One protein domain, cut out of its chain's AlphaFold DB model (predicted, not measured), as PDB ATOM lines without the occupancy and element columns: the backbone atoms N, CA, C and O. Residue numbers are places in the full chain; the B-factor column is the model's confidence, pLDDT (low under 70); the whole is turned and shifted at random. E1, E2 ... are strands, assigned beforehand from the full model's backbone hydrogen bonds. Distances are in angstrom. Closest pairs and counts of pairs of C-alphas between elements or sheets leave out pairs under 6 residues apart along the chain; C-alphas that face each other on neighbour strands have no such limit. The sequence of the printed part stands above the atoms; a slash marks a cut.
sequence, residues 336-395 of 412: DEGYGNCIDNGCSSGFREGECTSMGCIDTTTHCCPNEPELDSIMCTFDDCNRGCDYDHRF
ATOM      1  N   ASP A 336       8.576  25.791  33.996       78.50
ATOM      2  CA  ASP A 336       8.034  25.998  32.647       78.50
ATOM      3  C   ASP A 336       9.077  26.001  31.517       78.50
ATOM      4  O   ASP A 336       8.799  26.483  30.428       78.50
ATOM      5  N   GLU A 337      10.251  25.398  31.709       77.69
ATOM      6  CA  GLU A 337      11.381  25.545  30.784       77.69
ATOM      7  C   GLU A 337      11.268  24.791  29.453       77.69
ATOM      8  O   GLU A 337      12.185  24.833  28.639       77.69
ATOM      9  N   GLY A 338      10.168  24.072  29.221       70.00
ATOM     10  CA  GLY A 338       9.927  23.290  28.003       70.00
ATOM     11  C   GLY A 338      10.613  21.915  27.971       70.00
ATOM     12  O   GLY A 338      10.027  20.973  27.432       70.00
ATOM     13  N   TYR A 339      11.775  21.746  28.616       70.44
ATOM     14  CA  TYR A 339      12.530  20.477  28.664       70.44
ATOM     15  C   TYR A 339      12.479  19.751  30.029       70.44
ATOM     16  O   TYR A 339      12.500  18.518  30.062       70.44
ATOM     17  N   GLY A 340      12.327  20.490  31.136       75.81
ATOM     18  CA  GLY A 340      12.396  19.997  32.527       75.81
ATOM     19  C   GLY A 340      11.060  19.664  33.212       75.81
ATOM     20  O   GLY A 340      10.976  19.640  34.439       75.81
ATOM     21  N   ASN A 341       9.996  19.402  32.445       83.94
ATOM     22  CA  ASN A 341       8.705  18.991  33.015       83.94
ATOM     23  C   ASN A 341       8.076  17.761  32.341       83.94
ATOM     24  O   ASN A 341       8.596  17.187  31.379       83.94
ATOM     25  N   CYS A 342       6.922  17.338  32.839       87.06
ATOM     26  CA  CYS A 342       6.122  16.232  32.342       87.06
ATOM     27  C   CYS A 342       4.636  16.553  32.422       87.06
ATOM     28  O   CYS A 342       4.185  17.117  33.409       87.06
ATOM     29  N   ILE A 343       3.867  16.122  31.416       88.06
ATOM     30  CA  ILE A 343       2.404  16.233  31.443       88.06
ATOM     31  C   ILE A 343       1.859  15.284  32.515       88.06
ATOM     32  O   ILE A 343       2.068  14.070  32.431       88.06
ATOM     33  N   ASP A 344       1.131  15.833  33.480       87.50
ATOM     34  CA  ASP A 344       0.450  15.102  34.541       87.50
ATOM     35  C   ASP A 344      -0.908  15.744  34.864       87.50
ATOM     36  O   ASP A 344      -0.996  16.842  35.407       87.50
ATOM     37  N   ASN A 345      -1.988  15.012  34.573       88.56
ATOM     38  CA  ASN A 345      -3.361  15.445  34.856       88.56
ATOM     39  C   ASN A 345      -3.693  15.481  36.361       88.56
ATOM     40  O   ASN A 345      -4.775  15.936  36.730       88.56
ATOM     41  N   GLY A 346      -2.820  14.944  37.219       88.12
ATOM     42  CA  GLY A 346      -2.919  15.062  38.672       88.12
ATOM     43  C   GLY A 346      -2.506  16.438  39.198       88.12
ATOM     44  O   GLY A 346      -2.898  16.797  40.307       88.12
ATOM     45  N   CYS A 347      -1.767  17.218  38.407       89.25
ATOM     46  CA  CYS A 347      -1.329  18.559  38.769       89.25
ATOM     47  C   CYS A 347      -2.295  19.621  38.240       89.25
ATOM     48  O   CYS A 347      -2.842  19.494  37.146       89.25
ATOM     49  N   SER A 348      -2.491  20.700  39.001       88.44
ATOM     50  CA  SER A 348      -3.411  21.787  38.633       88.44
ATOM     51  C   SER A 348      -3.006  22.512  37.352       88.44
ATOM     52  O   SER A 348      -3.877  22.933  36.597       88.44
ATOM     53  N   SER A 349      -1.702  22.632  37.100       88.69
ATOM     54  CA  SER A 349      -1.143  23.163  35.852       88.69
ATOM     55  C   SER A 349      -1.204  22.165  34.694       88.69
ATOM     56  O   SER A 349      -0.981  22.543  33.555       88.69
ATOM     57  N   GLY A 350      -1.476  20.883  34.963       90.44
ATOM     58  CA  GLY A 350      -1.279  19.803  33.999       90.44
ATOM     59  C   GLY A 350       0.182  19.369  33.850       90.44
ATOM     60  O   GLY A 350       0.461  18.515  33.005       90.44
ATOM     61  N   PHE A 351       1.103  19.921  34.652       89.44
ATOM     62  CA  PHE A 351       2.532  19.627  34.590       89.44
ATOM     63  C   PHE A 351       3.145  19.348  35.968       89.44
ATOM     64  O   PHE A 351       2.769  19.926  36.988       89.44
ATOM     65  N   ARG A 352       4.140  18.466  35.977       87.88
ATOM     66  CA  ARG A 352       5.043  18.204  37.102       87.88
ATOM     67  C   ARG A 352       6.490  18.294  36.647       87.88
ATOM     68  O   ARG A 352       6.758  18.163  35.453       87.88
ATOM     69  N   GLU A 353       7.407  18.475  37.580       86.81
ATOM     70  CA  GLU A 353       8.842  18.385  37.323       86.81
ATOM     71  C   GLU A 353       9.195  16.997  36.761       86.81
ATOM     72  O   GLU A 353       8.617  15.977  37.148       86.81
ATOM     73  N   GLY A 354      10.111  16.953  35.796       83.62
ATOM     74  CA  GLY A 354      10.567  15.693  35.221       83.62
ATOM     75  C   GLY A 354      11.352  15.867  33.935       83.62
ATOM     76  O   GLY A 354      11.256  16.886  33.264       83.62
ATOM     77  N   GLU A 355      12.112  14.853  33.539       81.25
ATOM     78  CA  GLU A 355      12.866  14.934  32.290       81.25
ATOM     79  C   GLU A 355      11.991  14.471  31.127       81.25
ATOM     80  O   GLU A 355      11.511  13.328  31.065       81.25
ATOM     81  N   CYS A 356      11.772  15.366  30.174       77.12
ATOM     82  CA  CYS A 356      11.077  15.000  28.965       77.12
ATOM     83  C   CYS A 356      12.033  14.340  27.969       77.12
ATOM     84  O   CYS A 356      13.022  14.926  27.544       77.12
ATOM     85  N   THR A 357      11.712  13.118  27.543       74.50
ATOM     86  CA  THR A 357      12.497  12.406  26.531       74.50
ATOM     87  C   THR A 357      11.675  12.098  25.291       74.50
ATOM     88  O   THR A 357      10.446  12.009  25.324       74.50
ATOM     89  N   SER A 358      12.370  11.812  24.188       64.81
ATOM     90  CA  SER A 358      11.753  11.314  22.949       64.81
ATOM     91  C   SER A 358      10.910  10.037  23.125       64.81
ATOM     92  O   SER A 358      10.092   9.723  22.260       64.81
ATOM     93  N   MET A 359      11.086   9.298  24.230       61.66
ATOM     94  CA  MET A 359      10.316   8.093  24.561       61.66
ATOM     95  C   MET A 359       9.177   8.340  25.565       61.66
ATOM     96  O   MET A 359       8.432   7.406  25.867       61.66
ATOM     97  N   GLY A 360       9.028   9.563  26.078       67.88
ATOM     98  CA  GLY A 360       8.065   9.929  27.118       67.88
ATOM     99  C   GLY A 360       8.714  10.624  28.319       67.88
ATOM    100  O   GLY A 360       9.894  10.963  28.302       67.88
ATOM    101  N   CYS A 361       7.925  10.843  29.367       74.25
ATOM    102  CA  CYS A 361       8.396  11.416  30.626       74.25
ATOM    103  C   CYS A 361       9.233  10.398  31.414       74.25
ATOM    104  O   CYS A 361       8.762   9.283  31.657       74.25
ATOM    105  N   ILE A 362      10.433  10.786  31.845       75.50
ATOM    106  CA  ILE A 362      11.154  10.097  32.912       75.50
ATOM    107  C   ILE A 362      10.774  10.789  34.219       75.50
ATOM    108  O   ILE A 362      11.090  11.952  34.446       75.50
ATOM    109  N   ASP A 363      10.037  10.051  35.045       66.38
ATOM    110  CA  ASP A 363       9.556  10.508  36.344       66.38
ATOM    111  C   ASP A 363      10.730  10.596  37.323       66.38
ATOM    112  O   ASP A 363      11.232   9.568  37.788       66.38
ATOM    113  N   THR A 364      11.208  11.812  37.576       64.44
ATOM    114  CA  THR A 364      12.282  12.068  38.540       64.44
ATOM    115  C   THR A 364      11.729  12.523  39.888       64.44
ATOM    116  O   THR A 364      12.350  12.230  40.909       64.44
ATOM    117  N   THR A 365      10.551  13.162  39.930       66.12
ATOM    118  CA  THR A 365       9.945  13.691  41.160       66.12
ATOM    119  C   THR A 365       8.407  13.728  41.105       66.12
ATOM    120  O   THR A 365       7.771  13.625  40.059       66.12
ATOM    121  N   THR A 366       7.771  13.893  42.270       71.31
ATOM    122  CA  THR A 366       6.304  14.058  42.387       71.31
ATOM    123  C   THR A 366       5.875  15.526  42.480       71.31
ATOM    124  O   THR A 366       4.743  15.815  42.868       71.31
ATOM    125  N   HIS A 367       6.765  16.470  42.163       85.44
ATOM    126  CA  HIS A 367       6.495  17.886  42.369       85.44
ATOM    127  C   HIS A 367       5.611  18.459  41.256       85.44
ATOM    128  O   HIS A 367       6.042  18.582  40.111       85.44
ATOM    129  N   CYS A 368       4.373  18.831  41.589       88.44
ATOM    130  CA  CYS A 368       3.498  19.538  40.660       88.44
ATOM    131  C   CYS A 368       3.984  20.963  40.438       88.44
ATOM    132  O   CYS A 368       4.147  21.722  41.392       88.44
ATOM    133  N   CYS A 369       4.120  21.339  39.175       90.31
ATOM    134  CA  CYS A 369       4.507  22.688  38.829       90.31
ATOM    135  C   CYS A 369       3.328  23.639  39.003       90.31
ATOM    136  O   CYS A 369       2.188  23.267  38.700       90.31
ATOM    137  N   PRO A 370       3.566  24.877  39.445       90.00
ATOM    138  CA  PRO A 370       2.511  25.868  39.585       90.00
ATOM    139  C   PRO A 370       2.008  26.387  38.230       90.00
ATOM    140  O   PRO A 370       0.909  26.931  38.159       90.00
ATOM    141  N   ASN A 371       2.782  26.197  37.161       88.88
ATOM    142  CA  ASN A 371       2.555  26.743  35.829       88.88
ATOM    143  C   ASN A 371       2.856  25.731  34.711       88.88
ATOM    144  O   ASN A 371       3.501  24.704  34.934       88.88
ATOM    145  N   GLU A 372       2.344  26.019  33.515       90.00
ATOM    146  CA  GLU A 372       2.635  25.275  32.285       90.00
ATOM    147  C   GLU A 372       3.745  25.960  31.469       90.00
ATOM    148  O   GLU A 372       3.993  27.144  31.678       90.00
ATOM    149  N   PRO A 373       4.424  25.249  30.546       89.94
ATOM    150  CA  PRO A 373       5.293  25.874  29.551       89.94
ATOM    151  C   PRO A 373       4.554  26.950  28.757       89.94
ATOM    152  O   PRO A 373       3.505  26.680  28.172       89.94
ATOM    153  N   GLU A 374       5.120  28.151  28.717       91.25
ATOM    154  CA  GLU A 374       4.510  29.316  28.082       91.25
ATOM    155  C   GLU A 374       5.469  29.995  27.101       91.25
ATOM    156  O   GLU A 374       6.693  29.952  27.245       91.25
ATOM    157  N   LEU A 375       4.878  30.667  26.112       91.62
ATOM    158  CA  LEU A 375       5.600  31.552  25.207       91.62
ATOM    159  C   LEU A 375       6.038  32.842  25.921       91.62
ATOM    160  O   LEU A 375       5.403  33.291  26.877       91.62
ATOM    161  N   ASP A 376       7.083  33.470  25.399       90.69
ATOM    162  CA  ASP A 376       7.708  34.695  25.872       90.69
ATOM    163  C   ASP A 376       8.066  34.641  27.374       90.69
ATOM    164  O   ASP A 376       7.810  35.596  28.119       90.69
ATOM    165  N   SER A 377       8.637  33.522  27.834       92.50
ATOM    166  CA  SER A 377       8.994  33.300  29.241       92.50
ATOM    167  C   SER A 377      10.507  33.258  29.438       92.50
ATOM    168  O   SER A 377      11.229  32.556  28.736       92.50
ATOM    169  N   ILE A 378      11.001  33.947  30.464       91.56
ATOM    170  CA  ILE A 378      12.395  33.873  30.920       91.56
ATOM    171  C   ILE A 378      12.743  32.500  31.476       91.56
ATOM    172  O   ILE A 378      13.907  32.115  31.478       91.56
ATOM    173  N   MET A 379      11.729  31.755  31.906       92.00
ATOM    174  CA  MET A 379      11.882  30.366  32.301       92.00
ATOM    175  C   MET A 379      12.112  29.465  31.090       92.00
ATOM    176  O   MET A 379      12.599  28.361  31.249       92.00
ATOM    177  N   CYS A 380      11.816  29.906  29.867       89.00
ATOM    178  CA  CYS A 380      11.993  29.068  28.697       89.00
ATOM    179  C   CYS A 380      13.427  29.091  28.168       89.00
ATOM    180  O   CYS A 380      13.806  30.030  27.476       89.00
ATOM    181  N   THR A 381      14.215  28.043  28.410       77.88
ATOM    182  CA  THR A 381      15.562  27.948  27.814       77.88
ATOM    183  C   THR A 381      15.541  27.180  26.486       77.88
ATOM    184  O   THR A 381      16.129  27.638  25.504       77.88
ATOM    185  N   PHE A 382      14.829  26.044  26.421       78.50
ATOM    186  CA  PHE A 382      14.726  25.195  25.224       78.50
ATOM    187  C   PHE A 382      13.385  24.445  25.155       78.50
ATOM    188  O   PHE A 382      13.018  23.734  26.084       78.50
ATOM    189  N   ASP A 383      12.690  24.493  24.014       82.88
ATOM    190  CA  ASP A 383      11.452  23.718  23.805       82.88
ATOM    191  C   ASP A 383      11.704  22.350  23.150       82.88
ATOM    192  O   ASP A 383      11.122  21.998  22.118       82.88
ATOM    193  N   ASP A 384      12.590  21.552  23.747       80.44
ATOM    194  CA  ASP A 384      12.973  20.234  23.214       80.44
ATOM    195  C   ASP A 384      11.777  19.278  23.082       80.44
ATOM    196  O   ASP A 384      11.770  18.364  22.249       80.44
ATOM    197  N   CYS A 385      10.726  19.522  23.865       82.12
ATOM    198  CA  CYS A 385       9.520  18.712  23.874       82.12
ATOM    199  C   CYS A 385       8.331  19.297  23.120       82.12
ATOM    200  O   CYS A 385       7.262  18.685  23.138       82.12
ATOM    201  N   ASN A 386       8.524  20.395  22.382       85.31
ATOM    202  CA  ASN A 386       7.489  21.058  21.583       85.31
ATOM    203  C   ASN A 386       6.208  21.327  22.394       85.31
ATOM    204  O   ASN A 386       5.094  21.054  21.936       85.31
ATOM    205  N   ARG A 387       6.376  21.801  23.629       83.81
ATOM    206  CA  ARG A 387       5.303  22.145  24.565       83.81
ATOM    207  C   ARG A 387       4.795  23.570  24.385       83.81
ATOM    208  O   ARG A 387       3.805  23.914  25.016       83.81
ATOM    209  N   GLY A 388       5.385  24.345  23.475       85.31
ATOM    210  CA  GLY A 388       4.920  25.690  23.150       85.31
ATOM    211  C   GLY A 388       5.544  26.740  24.054       85.31
ATOM    212  O   GLY A 388       4.838  27.593  24.578       85.31
ATOM    213  N   CYS A 389       6.858  26.649  24.219       88.81
ATOM    214  CA  CYS A 389       7.656  27.523  25.062       88.81
ATOM    215  C   CYS A 389       8.662  28.288  24.188       88.81
ATOM    216  O   CYS A 389       9.279  27.697  23.301       88.81
ATOM    217  N   ASP A 390       8.851  29.588  24.413       90.31
ATOM    218  CA  ASP A 390       9.971  30.339  23.834       90.31
ATOM    219  C   ASP A 390      10.516  31.414  24.783       90.31
ATOM    220  O   ASP A 390       9.834  31.918  25.675       90.31
ATOM    221  N   TYR A 391      11.809  31.698  24.620       89.25
ATOM    222  CA  TYR A 391      12.575  32.565  25.511       89.25
ATOM    223  C   TYR A 391      12.239  34.053  25.323       89.25
ATOM    224  O   TYR A 391      12.304  34.569  24.205       89.25
ATOM    225  N   ASP A 392      12.026  34.769  26.432       89.25
ATOM    226  CA  ASP A 392      12.010  36.240  26.512       89.25
ATOM    227  C   ASP A 392      12.649  36.711  27.836       89.25
ATOM    228  O   ASP A 392      12.953  35.941  28.739       89.25
ATOM    229  N   HIS A 393      12.855  38.013  28.002       88.94
ATOM    230  CA  HIS A 393      13.425  38.628  29.202       88.94
ATOM    231  C   HIS A 393      12.364  38.994  30.259       88.94
ATOM    232  O   HIS A 393      12.536  39.972  31.003       88.94
ATOM    233  N   ARG A 394      11.234  38.283  30.313       91.25
ATOM    234  CA  ARG A 394      10.133  38.488  31.273       91.25
ATOM    235  C   ARG A 394       9.544  37.150  31.701       91.25
ATOM    236  O   ARG A 394       9.584  36.210  30.930       91.25
ATOM    237  N   PHE A 395       8.961  37.071  32.892       93.56
ATOM    238  CA  PHE A 395       8.102  35.935  33.225       93.56
ATOM    239  C   PHE A 395       6.828  35.984  32.376       93.56
ATOM    240  O   PHE A 395       6.256  37.069  32.208       93.56
TER     241      PHE A 395
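What this domain is: This is residues 336 to 395 of the 412 residues of an uncharacterized protein of Candidatus Aenigmarchaeota archaeon (UniProt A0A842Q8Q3). What is the shape? It has little regular structure: two small strand hairpins, E1 with E2 and E3 with E4, lie at one end, and the long unnamed stretch of residues 363 to 395 starts out beside them and then runs across to make the other end in loops, with residues 374 to 395. What is it made of? Sixty residues are printed, with four named strands in chain order, two antiparallel two-stranded sheets; it is all strand, with 12 residues in named elements. It is compact, radius of gyration of the C-alphas 10.7 A, spanning 29 by 24 by 14 A.

Where its parts are: Where is E1? Residues 341 to 343, 7.1 A, from C-alpha 341 at (8.705, 18.991, 33.015). And the others? E2 is residues 351 to 353, 7.0 A; E3 355 to 357, 6.3 A; E4 360 to 362, 6.6 A, ending at C-alpha 362 (11.154, 10.097, 32.912).

How they stand to each other: What pairs within each hairpin? E1 and E2 are antiparallel at 145 degrees, N 342 and O 352 being 2.7 A apart, within hydrogen-bond range. E3 and E4 are antiparallel at 147 degrees, N 357 and O 360 being 2.9 A apart, within range. How do the hairpins stand? The closest C-alphas of E1 and E4, Cys 342 and Cys 361, are 5.6 A apart; E2 and E4 are apart.

The domain as a whole: How large? The farthest C-alphas, Met 359 and Arg 394, are 31.1 A apart; the printed part has no cut. Where is confidence low? pLDDT is under 70 at residues 358 to 360 and 363 to 365.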